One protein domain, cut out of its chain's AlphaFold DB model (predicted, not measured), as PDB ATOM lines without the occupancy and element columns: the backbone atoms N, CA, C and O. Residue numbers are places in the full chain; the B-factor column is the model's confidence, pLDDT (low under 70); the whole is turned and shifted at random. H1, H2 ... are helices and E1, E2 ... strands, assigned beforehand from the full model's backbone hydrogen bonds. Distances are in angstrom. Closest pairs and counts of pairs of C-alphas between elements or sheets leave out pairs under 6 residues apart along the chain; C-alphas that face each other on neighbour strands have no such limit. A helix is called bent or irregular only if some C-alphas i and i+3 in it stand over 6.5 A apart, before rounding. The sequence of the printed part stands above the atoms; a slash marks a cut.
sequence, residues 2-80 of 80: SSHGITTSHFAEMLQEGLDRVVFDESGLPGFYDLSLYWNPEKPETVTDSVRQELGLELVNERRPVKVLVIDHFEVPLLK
ATOM      1  N   SER A   2      15.120 -62.676  38.094       82.31
ATOM      2  CA  SER A   2      15.260 -62.439  36.655       82.31
ATOM      3  C   SER A   2      14.053 -61.639  36.189       82.31
ATOM      4  O   SER A   2      12.925 -61.943  36.576       82.31
ATOM      5  N   SER A   3      14.301 -60.607  35.399       85.06
ATOM      6  CA  SER A   3      13.307 -59.669  34.883       85.06
ATOM      7  C   SER A   3      13.571 -59.426  33.404       85.06
ATOM      8  O   SER A   3      14.727 -59.284  33.008       85.06
ATOM      9  N   HIS A   4      12.508 -59.344  32.610       91.06
ATOM     10  CA  HIS A   4      12.600 -59.155  31.165       91.06
ATOM     11  C   HIS A   4      11.984 -57.822  30.753       91.06
ATOM     12  O   HIS A   4      10.914 -57.461  31.244       91.06
ATOM     13  N   GLY A   5      12.644 -57.115  29.838       93.56
ATOM     14  CA  GLY A   5      12.156 -55.869  29.261       93.56
ATOM     15  C   GLY A   5      11.918 -54.754  30.280       93.56
ATOM     16  O   GLY A   5      10.926 -54.038  30.159       93.56
ATOM     17  N   ILE A   6      12.797 -54.597  31.276       95.12
ATOM     18  CA  ILE A   6      12.675 -53.551  32.303       95.12
ATOM     19  C   ILE A   6      13.708 -52.442  32.116       95.12
ATOM     20  O   ILE A   6      14.771 -52.653  31.533       95.12
ATOM     21  N   THR A   7      13.407 -51.247  32.616       96.31
ATOM     22  CA  THR A   7      14.389 -50.159  32.672       96.31
ATOM     23  C   THR A   7      15.347 -50.367  33.843       96.31
ATOM     24  O   THR A   7      15.008 -51.009  34.841       96.31
ATOM     25  N   THR A   8      16.534 -49.770  33.768       94.75
ATOM     26  CA  THR A   8      17.484 -49.725  34.893       94.75
ATOM     27  C   THR A   8      16.905 -49.030  36.124       94.75
ATOM     28  O   THR A   8      17.220 -49.410  37.247       94.75
ATOM     29  N   SER A   9      15.986 -48.079  35.938       95.31
ATOM     30  CA  SER A   9      15.292 -47.417  37.046       95.31
ATOM     31  C   SER A   9      14.339 -48.365  37.773       95.31
ATOM     32  O   SER A   9      14.321 -48.390  39.000       95.31
ATOM     33  N   HIS A  10      13.608 -49.208  37.039       94.25
ATOM     34  CA  HIS A  10      12.770 -50.231  37.663       94.25
ATOM     35  C   HIS A  10      13.615 -51.301  38.365       94.25
ATOM     36  O   HIS A  10      13.277 -51.766  39.450       94.25
ATOM     37  N   PHE A  11      14.766 -51.652  37.790       94.19
ATOM     38  CA  PHE A  11      15.716 -52.537  38.455       94.19
ATOM     39  C   PHE A  11      16.246 -51.946  39.771       94.19
ATOM     40  O   PHE A  11      16.336 -52.659  40.770       94.19
ATOM     41  N   ALA A  12      16.541 -50.641  39.805       93.94
ATOM     42  CA  ALA A  12      16.917 -49.950  41.034       93.94
ATOM     43  C   ALA A  12      15.811 -50.057  42.096       93.94
ATOM     44  O   ALA A  12      16.116 -50.429  43.224       93.94
ATOM     45  N   GLU A  13      14.540 -49.834  41.740       92.69
ATOM     46  CA  GLU A  13      13.391 -50.002  42.648       92.69
ATOM     47  C   GLU A  13      13.327 -51.410  43.263       92.69
ATOM     48  O   GLU A  13      13.137 -51.536  44.473       92.69
ATOM     49  N   MET A  14      13.565 -52.458  42.465       90.56
ATOM     50  CA  MET A  14      13.614 -53.846  42.950       90.56
ATOM     51  C   MET A  14      14.763 -54.079  43.943       90.56
ATOM     52  O   MET A  14      14.609 -54.817  44.918       90.56
ATOM     53  N   LEU A  15      15.920 -53.445  43.728       90.69
ATOM     54  CA  LEU A  15      17.023 -53.486  44.690       90.69
ATOM     55  C   LEU A  15      16.669 -52.756  45.990       90.69
ATOM     56  O   LEU A  15      17.097 -53.203  47.052       90.69
ATOM     57  N   GLN A  16      15.878 -51.676  45.939       91.38
ATOM     58  CA  GLN A  16      15.452 -50.970  47.153       91.38
ATOM     59  C   GLN A  16      14.624 -51.861  48.070       91.38
ATOM     60  O   GLN A  16      14.856 -51.872  49.277       91.38
ATOM     61  N   GLU A  17      13.682 -52.614  47.496       86.94
ATOM     62  CA  GLU A  17      12.824 -53.534  48.246       86.94
ATOM     63  C   GLU A  17      13.650 -54.613  48.955       86.94
ATOM     64  O   GLU A  17      13.404 -54.927  50.116       86.94
ATOM     65  N   GLY A  18      14.677 -55.140  48.285       84.62
ATOM     66  CA  GLY A  18      15.548 -56.155  48.868       84.62
ATOM     67  C   GLY A  18      16.533 -55.623  49.911       84.62
ATOM     68  O   GLY A  18      16.868 -56.336  50.853       84.62
ATOM     69  N   LEU A  19      17.028 -54.394  49.740       88.06
ATOM     70  CA  LEU A  19      18.089 -53.827  50.578       88.06
ATOM     71  C   LEU A  19      17.583 -52.938  51.713       88.06
ATOM     72  O   LEU A  19      18.403 -52.496  52.515       88.06
ATOM     73  N   ASP A  20      16.280 -52.646  51.760       87.06
ATOM     74  CA  ASP A  20      15.666 -51.671  52.674       87.06
ATOM     75  C   ASP A  20      16.396 -50.311  52.651       87.06
ATOM     76  O   ASP A  20      16.637 -49.643  53.660       87.06
ATOM     77  N   ARG A  21      16.851 -49.917  51.456       88.12
ATOM     78  CA  ARG A  21      17.641 -48.704  51.218       88.12
ATOM     79  C   ARG A  21      17.257 -48.078  49.893       88.12
ATOM     80  O   ARG A  21      16.996 -48.771  48.921       88.12
ATOM     81  N   VAL A  22      17.300 -46.751  49.840       90.44
ATOM     82  CA  VAL A  22      17.099 -46.013  48.587       90.44
ATOM     83  C   VAL A  22      18.262 -46.296  47.630       90.44
ATOM     84  O   VAL A  22      19.427 -46.224  48.028       90.44
ATOM     85  N   VAL A  23      17.939 -46.592  46.372       92.88
ATOM     86  CA  VAL A  23      18.866 -46.899  45.280       92.88
ATOM     87  C   VAL A  23      18.487 -46.000  44.111       92.88
ATOM     88  O   VAL A  23      17.352 -46.014  43.644       92.88
ATOM     89  N   PHE A  24      19.444 -45.204  43.645       93.19
ATOM     90  CA  PHE A  24      19.257 -44.329  42.494       93.19
ATOM     91  C   PHE A  24      19.840 -44.983  41.246       93.19
ATOM     92  O   PHE A  24      20.937 -45.537  41.288       93.19
ATOM     93  N   ASP A  25      19.118 -44.889  40.131       94.56
ATOM     94  CA  ASP A  25      19.660 -45.249  38.826       94.56
ATOM     95  C   ASP A  25      20.496 -44.093  38.269       94.56
ATOM     96  O   ASP A  25      19.972 -43.081  37.806       94.56
ATOM     97  N   GLU A  26      21.813 -44.266  38.330       94.44
ATOM     98  CA  GLU A  26      22.808 -43.374  37.728       94.44
ATOM     99  C   GLU A  26      23.603 -44.085  36.622       94.44
ATOM    100  O   GLU A  26      24.670 -43.628  36.217       94.44
ATOM    101  N   SER A  27      23.082 -45.207  36.109       93.44
ATOM    102  CA  SER A  27      23.760 -46.014  35.088       93.44
ATOM    103  C   SER A  27      23.892 -45.293  33.744       93.44
ATOM    104  O   SER A  27      24.789 -45.596  32.959       93.44
ATOM    105  N   GLY A  28      22.987 -44.351  33.460       94.56
ATOM    106  CA  GLY A  28      22.922 -43.656  32.174       94.56
ATOM    107  C   GLY A  28      22.554 -44.570  31.000       94.56
ATOM    108  O   GLY A  28      22.799 -44.190  29.856       94.56
ATOM    109  N   LEU A  29      21.993 -45.756  31.261       94.69
ATOM    110  CA  LEU A  29      21.616 -46.750  30.256       94.69
ATOM    111  C   LEU A  29      20.140 -46.585  29.844       94.69
ATOM    112  O   LEU A  29      19.244 -46.954  30.603       94.69
ATOM    113  N   PRO A  30      19.842 -46.032  28.652       93.31
ATOM    114  CA  PRO A  30      18.467 -45.856  28.209       93.31
ATOM    115  C   PRO A  30      17.909 -47.135  27.572       93.31
ATOM    116  O   PRO A  30      18.562 -47.769  26.746       93.31
ATOM    117  N   GLY A  31      16.643 -47.441  27.849       94.69
ATOM    118  CA  GLY A  31      15.902 -48.504  27.169       94.69
ATOM    119  C   GLY A  31      15.472 -49.626  28.103       94.69
ATOM    120  O   GLY A  31      15.321 -49.426  29.308       94.69
ATOM    121  N   PHE A  32      15.223 -50.791  27.511       96.50
ATOM    122  CA  PHE A  32      14.714 -51.970  28.200       96.50
ATOM    123  C   PHE A  32      15.721 -53.106  28.101       96.50
ATOM    124  O   PHE A  32      16.271 -53.364  27.029       96.50
ATOM    125  N   TYR A  33      15.924 -53.787  29.220       94.25
ATOM    126  CA  TYR A  33      16.931 -54.819  29.379       94.25
ATOM    127  C   TYR A  33      16.339 -56.053  30.043       94.25
ATOM    128  O   TYR A  33      15.437 -55.976  30.883       94.25
ATOM    129  N   ASP A  34      16.917 -57.189  29.681       93.75
ATOM    130  CA  ASP A  34      16.723 -58.438  30.391       93.75
ATOM    131  C   ASP A  34      17.837 -58.548  31.429       93.75
ATOM    132  O   ASP A  34      19.011 -58.699  31.090       93.75
ATOM    133  N   LEU A  35      17.468 -58.415  32.699       91.94
ATOM    134  CA  LEU A  35      18.393 -58.397  33.825       91.94
ATOM    135  C   LEU A  35      18.196 -59.662  34.650       91.94
ATOM    136  O   LEU A  35      17.076 -60.036  35.002       91.94
ATOM    137  N   SER A  36      19.298 -60.337  34.955       90.75
ATOM    138  CA  SER A  36      19.321 -61.488  35.851       90.75
ATOM    139  C   SER A  36      20.372 -61.242  36.911       90.75
ATOM    140  O   SER A  36      21.534 -61.038  36.585       90.75
ATOM    141  N   LEU A  37      19.928 -61.220  38.165       90.56
ATOM    142  CA  LEU A  37      20.779 -61.018  39.328       90.56
ATOM    143  C   LEU A  37      20.476 -62.094  40.366       90.56
ATOM    144  O   LEU A  37      19.365 -62.151  40.909       90.56
ATOM    145  N   TYR A  38      21.458 -62.913  40.700       88.06
ATOM    146  CA  TYR A  38      21.399 -63.832  41.821       88.06
ATOM    147  C   TYR A  38      22.123 -63.241  43.035       88.06
ATOM    148  O   TYR A  38      23.319 -62.956  43.017       88.06
ATOM    149  N   TRP A  39      21.385 -63.053  44.126       86.06
ATOM    150  CA  TRP A  39      21.953 -62.611  45.395       86.06
ATOM    151  C   TRP A  39      21.128 -63.158  46.562       86.06
ATOM    152  O   TRP A  39      19.969 -63.545  46.389       86.06
ATOM    153  N   ASN A  40      21.749 -63.230  47.740       84.94
ATOM    154  CA  ASN A  40      21.107 -63.739  48.945       84.94
ATOM    155  C   ASN A  40      20.580 -62.568  49.798       84.94
ATOM    156  O   ASN A  40      21.401 -61.828  50.339       84.94
ATOM    157  N   PRO A  41      19.254 -62.425  49.986       77.56
ATOM    158  CA  PRO A  41      18.683 -61.358  50.808       77.56
ATOM    159  C   PRO A  41      19.067 -61.439  52.292       77.56
ATOM    160  O   PRO A  41      19.070 -60.419  52.972       77.56
ATOM    161  N   GLU A  42      19.457 -62.611  52.802       82.62
ATOM    162  CA  GLU A  42      19.981 -62.752  54.172       82.62
ATOM    163  C   GLU A  42      21.420 -62.229  54.319       82.62
ATOM    164  O   GLU A  42      21.918 -62.091  55.436       82.62
ATOM    165  N   LYS A  43      22.100 -61.965  53.195       85.12
ATOM    166  CA  LYS A  43      23.478 -61.466  53.119       85.12
ATOM    167  C   LYS A  43      23.569 -60.270  52.168       85.12
ATOM    168  O   LYS A  43      24.202 -60.365  51.112       85.12
ATOM    169  N   PRO A  44      22.922 -59.141  52.499       79.00
ATOM    170  CA  PRO A  44      22.864 -57.975  51.623       79.00
ATOM    171  C   PRO A  44      24.235 -57.367  51.318       79.00
ATOM    172  O   PRO A  44      24.369 -56.640  50.341       79.00
ATOM    173  N   GLU A  45      25.275 -57.689  52.087       81.81
ATOM    174  CA  GLU A  45      26.650 -57.287  51.801       81.81
ATOM    175  C   GLU A  45      27.203 -57.862  50.489       81.81
ATOM    176  O   GLU A  45      28.102 -57.264  49.903       81.81
ATOM    177  N   THR A  46      26.667 -58.984  49.994       87.56
ATOM    178  CA  THR A  46      27.167 -59.626  48.767       87.56
ATOM    179  C   THR A  46      26.538 -59.064  47.498       87.56
ATOM    180  O   THR A  46      27.063 -59.287  46.408       87.56
ATOM    181  N   VAL A  47      25.446 -58.298  47.616       89.00
ATOM    182  CA  VAL A  47      24.714 -57.759  46.461       89.00
ATOM    183  C   VAL A  47      25.611 -56.891  45.577       89.00
ATOM    184  O   VAL A  47      25.508 -56.945  44.356       89.00
ATOM    185  N   THR A  48      26.522 -56.121  46.180       90.12
ATOM    186  CA  THR A  48      27.433 -55.227  45.459       90.12
ATOM    187  C   THR A  48      28.380 -56.017  44.563       90.12
ATOM    188  O   THR A  48      28.624 -55.619  43.424       90.12
ATOM    189  N   ASP A  49      28.871 -57.156  45.051       91.38
ATOM    190  CA  ASP A  49      29.735 -58.037  44.275       91.38
ATOM    191  C   ASP A  49      28.946 -58.765  43.182       91.38
ATOM    192  O   ASP A  49      29.412 -58.814  42.043       91.38
ATOM    193  N   SER A  50      27.732 -59.247  43.477       92.06
ATOM    194  CA  SER A  50      26.854 -59.884  42.482       92.06
ATOM    195  C   SER A  50      26.493 -58.936  41.336       92.06
ATOM    196  O   SER A  50      26.624 -59.303  40.171       92.06
ATOM    197  N   VAL A  51      26.094 -57.694  41.637       92.19
ATOM    198  CA  VAL A  51      25.762 -56.677  40.620       92.19
ATOM    199  C   VAL A  51      26.966 -56.407  39.710       92.19
ATOM    200  O   VAL A  51      26.811 -56.321  38.490       92.19
ATOM    201  N   ARG A  52      28.177 -56.362  40.278       93.56
ATOM    202  CA  ARG A  52      29.413 -56.179  39.510       93.56
ATOM    203  C   ARG A  52      29.754 -57.386  38.642       93.56
ATOM    204  O   ARG A  52      30.129 -57.207  37.487       93.56
ATOM    205  N   GLN A  53      29.655 -58.597  39.177       93.19
ATOM    206  CA  GLN A  53      30.067 -59.815  38.473       93.19
ATOM    207  C   GLN A  53      29.067 -60.254  37.400       93.19
ATOM    208  O   GLN A  53      29.487 -60.691  36.332       93.19
ATOM    209  N   GLU A  54      27.766 -60.142  37.670       92.25
ATOM    210  CA  GLU A  54      26.721 -60.661  36.780       92.25
ATOM    211  C   GLU A  54      26.251 -59.631  35.753       92.25
ATOM    212  O   GLU A  54      25.963 -59.991  34.614       92.25
ATOM    213  N   LEU A  55      26.192 -58.350  36.135       92.81
ATOM    214  CA  LEU A  55      25.651 -57.289  35.280       92.81
ATOM    215  C   LEU A  55      26.721 -56.318  34.772       92.81
ATOM    216  O   LEU A  55      26.439 -55.521  33.879       92.81
ATOM    217  N   GLY A  56      27.932 -56.343  35.338       93.38
ATOM    218  CA  GLY A  56      28.964 -55.348  35.034       93.38
ATOM    219  C   GLY A  56      28.606 -53.932  35.503       93.38
ATOM    220  O   GLY A  56      29.242 -52.970  35.079       93.38
ATOM    221  N   LEU A  57      27.586 -53.798  36.357       93.75
ATOM    222  CA  LEU A  57      27.162 -52.535  36.955       93.75
ATOM    223  C   LEU A  57      27.848 -52.338  38.305       93.75
ATOM    224  O   LEU A  57      28.277 -53.293  38.948       93.75
ATOM    225  N   GLU A  58      27.932 -51.099  38.775       93.38
ATOM    226  CA  GLU A  58      28.502 -50.804  40.086       93.38
ATOM    227  C   GLU A  58      27.443 -50.249  41.036       93.38
ATOM    228  O   GLU A  58      26.737 -49.297  40.710       93.38
ATOM    229  N   LEU A  59      27.347 -50.842  42.229       92.75
ATOM    230  CA  LEU A  59      26.491 -50.346  43.303       92.75
ATOM    231  C   LEU A  59      27.344 -49.599  44.332       92.75
ATOM    232  O   LEU A  59      28.054 -50.213  45.132       92.75
ATOM    233  N   VAL A  60      27.264 -48.268  44.322       91.56
ATOM    234  CA  VAL A  60      28.073 -47.394  45.182       91.56
ATOM    235  C   VAL A  60      27.264 -46.937  46.395       91.56
ATOM    236  O   VAL A  60      26.128 -46.482  46.278       91.56
ATOM    237  N   ASN A  61      27.848 -47.045  47.592       89.88
ATOM    238  CA  ASN A  61      27.241 -46.496  48.802       89.88
ATOM    239  C   ASN A  61      27.574 -45.003  48.918       89.88
ATOM    240  O   ASN A  61      28.725 -44.643  49.154       89.88
ATOM    241  N   GLU A  62      26.564 -44.147  48.783       90.25
ATOM    242  CA  GLU A  62      26.730 -42.695  48.828       90.25
ATOM    243  C   GLU A  62      25.769 -42.049  49.835       90.25
ATOM    244  O   GLU A  62      24.620 -42.466  49.999       90.25
ATOM    245  N   ARG A  63      26.239 -40.993  50.511       88.00
ATOM    246  CA  ARG A  63      25.389 -40.076  51.280       88.00
ATOM    247  C   ARG A  63      25.178 -38.815  50.460       88.00
ATOM    248  O   ARG A  63      26.134 -38.084  50.218       88.00
ATOM    249  N   ARG A  64      23.930 -38.535  50.099       84.25
ATOM    250  CA  ARG A  64      23.577 -37.371  49.283       84.25
ATOM    251  C   ARG A  64      22.375 -36.621  49.847       84.25
ATOM    252  O   ARG A  64      21.536 -37.239  50.506       84.25
ATOM    253  N   PRO A  65      22.278 -35.300  49.625       86.94
ATOM    254  CA  PRO A  65      21.083 -34.551  49.978       86.94
ATOM    255  C   PRO A  65      19.901 -35.070  49.153       86.94
ATOM    256  O   PRO A  65      19.950 -35.082  47.925       86.94
ATOM    257  N   VAL A  66      18.837 -35.489  49.832       85.31
ATOM    258  CA  VAL A  66      17.589 -35.927  49.197       85.31
ATOM    259  C   VAL A  66      16.475 -34.941  49.516       85.31
ATOM    260  O   VAL A  66      16.390 -34.406  50.622       85.31
ATOM    261  N   LYS A  67      15.618 -34.667  48.530       80.44
ATOM    262  CA  LYS A  67      14.463 -33.789  48.715       80.44
ATOM    263  C   LYS A  67      13.360 -34.574  49.422       80.44
ATOM    264  O   LYS A  67      12.742 -35.441  48.816       80.44
ATOM    265  N   VAL A  68      13.115 -34.255  50.689       84.00
ATOM    266  CA  VAL A  68      12.059 -34.881  51.498       84.00
ATOM    267  C   VAL A  68      10.879 -33.919  51.627       84.00
ATOM    268  O   VAL A  68      11.074 -32.726  51.861       84.00
ATOM    269  N   LEU A  69       9.655 -34.428  51.469       87.06
ATOM    270  CA  LEU A  69       8.435 -33.701  51.822       87.06
ATOM    271  C   LEU A  69       8.129 -33.950  53.302       87.06
ATOM    272  O   LEU A  69       7.910 -35.091  53.699       87.06
ATOM    273  N   VAL A  70       8.099 -32.890  54.107       89.38
ATOM    274  CA  VAL A  70       7.694 -32.964  55.516       89.38
ATOM    275  C   VAL A  70       6.212 -32.614  55.608       89.38
ATOM    276  O   VAL A  70       5.819 -31.510  55.234       89.38
ATOM    277  N   ILE A  71       5.393 -33.554  56.086       89.00
ATOM    278  CA  ILE A  71       3.987 -33.309  56.428       89.00
ATOM    279  C   ILE A  71       3.920 -33.126  57.942       89.00
ATOM    280  O   ILE A  71       4.130 -34.079  58.684       89.00
ATOM    281  N   ASP A  72       3.652 -31.897  58.382       88.88
ATOM    282  CA  ASP A  72       3.561 -31.549  59.807       88.88
ATOM    283  C   ASP A  72       2.264 -32.078  60.444       88.88
ATOM    284  O   ASP A  72       2.254 -32.581  61.565       88.88
ATOM    285  N   HIS A  73       1.156 -32.031  59.700       89.06
ATOM    286  CA  HIS A  73      -0.143 -32.484  60.180       89.06
ATOM    287  C   HIS A  73      -1.043 -32.962  59.033       89.06
ATOM    288  O   HIS A  73      -1.035 -32.383  57.944       89.06
ATOM    289  N   PHE A  74      -1.833 -34.009  59.289       86.12
ATOM    290  CA  PHE A  74      -2.843 -34.538  58.373       86.12
ATOM    291  C   PHE A  74      -4.133 -34.857  59.143       86.12
ATOM    292  O   PHE A  74      -4.103 -35.633  60.098       86.12
ATOM    293  N   GLU A  75      -5.260 -34.287  58.710       86.38
ATOM    294  CA  GLU A  75      -6.600 -34.581  59.234       86.38
ATOM    295  C   GLU A  75      -7.389 -35.414  58.217       86.38
ATOM    296  O   GLU A  75      -7.573 -35.008  57.067       86.38
ATOM    297  N   VAL A  76      -7.889 -36.578  58.644       82.06
ATOM    298  CA  VAL A  76      -8.859 -37.351  57.854       82.06
ATOM    299  C   VAL A  76     -10.231 -36.683  58.013       82.06
ATOM    300  O   VAL A  76     -10.703 -36.564  59.147       82.06
ATOM    301  N   PRO A  77     -10.911 -36.271  56.926       78.75
ATOM    302  CA  PRO A  77     -12.235 -35.677  57.038       78.75
ATOM    303  C   PRO A  77     -13.226 -36.720  57.556       78.75
ATOM    304  O   PRO A  77     -13.360 -37.802  56.981       78.75
ATOM    305  N   LEU A  78     -13.957 -36.393  58.621       80.75
ATOM    306  CA  LEU A  78     -15.077 -37.215  59.068       80.75
ATOM    307  C   LEU A  78     -16.207 -37.109  58.032       80.75
ATOM    308  O   LEU A  78     -16.797 -36.039  57.858       80.75
ATOM    309  N   LEU A  79     -16.493 -38.212  57.336       73.06
ATOM    310  CA  LEU A  79     -17.672 -38.339  56.475       73.06
ATOM    311  C   LEU A  79     -18.934 -38.201  57.344       73.06
ATOM    312  O   LEU A  79     -19.086 -38.930  58.324       73.06
ATOM    313  N   LYS A  80     -19.797 -37.237  57.002       55.47
ATOM    314  CA  LYS A  80     -21.134 -37.059  57.592       55.47
ATOM    315  C   LYS A  80     -22.174 -37.887  56.855       55.47
ATOM    316  O   LYS A  80     -22.042 -37.999  55.616       55.47
TER     317      LYS A  80
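Overview. This is residues 2 to 80 of the 80 residues of an uncharacterized protein of Acidobacteria bacterium (UniProt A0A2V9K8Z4). A small compact body, residues 2 to 62, has a long tail, residues 63 to 80, that sticks out of it and makes most of the length. In the body, a short two-strand ribbon, E1 and E2, sits near the beginning of H1 and the end of H2, and the two helices run opposite ways with few contacts between them. The printed part has 79 residues, with two named strands and two named helices in the order E1, H1, E2, H2; the sheet, in the order E1 - E2, is antiparallel. The class is mixed, helices and strands, though under half of the residues, 33 of the 79, are in named elements. The whole is only just loose, close to extended, with a radius of gyration of the C-alphas of 17.0 A and spans of 57 by 28 by 27 A.

Along the chain. E1 is residues 2 to 6, and its first C-alpha, that of Ser 2, is at (15.260, -62.439, 36.655). H1, residues 8 to 19, measures 16.2 A from first to last C-alpha. Residues 20 to 32 hold no named element. E2 is residues 33 to 36. H2, residues 44 to 55, measures 16.6 A and ends with C-alpha 55 at (25.651, -57.289, 35.280). H2 is only just irregular: C-alphas 45 and 48 are 6.7 A apart. Residues 56 to 80 again hold no named element, and C-alpha 80 is at (-21.134, -37.059, 57.592).

Arrangement. E1 and E2 are antiparallel neighbours, with 170 degrees between their directions. N 33 and O 6, at 2.8 A, and N 3 and O 35, at 2.9 A, are within hydrogen-bond range. A tight link of one residue joins E1 to H1. The closest C-alphas of H1 and E2 are those of Thr 8 and Tyr 33, 7.5 A apart. The closest C-alphas of E2 and H2 are those of Leu 35 and Leu 55, also 7.5 A apart. H1 and H2 are close but not clearly touching, with the C-alphas of Leu 19 and Pro 44 the closest at 6.4 A. Their lines stand at a shallow tilt of 26 degrees, and they run opposite ways. E1 and H2 are apart. In H1 every O i to N i+4 pair is within hydrogen-bond range; in H2 it is 6 of 8.

Size, cuts and confidence. The two C-alphas farthest apart are those of Gln 53 and Lys 80, 59.2 A. Residues 63 to 80 stand free; without them the body has 61 residues, spans 30 by 23 by 19 A and has a radius of gyration of 10.8 A. The link from H1 to E2, 13 residues, is long, and the link from E2 to H2, 7 residues, is short. The printed part has no cut and ends at the chain's last residue. The mean pLDDT of the printed part is 89.0, and one residue, Lys 80, is under 70.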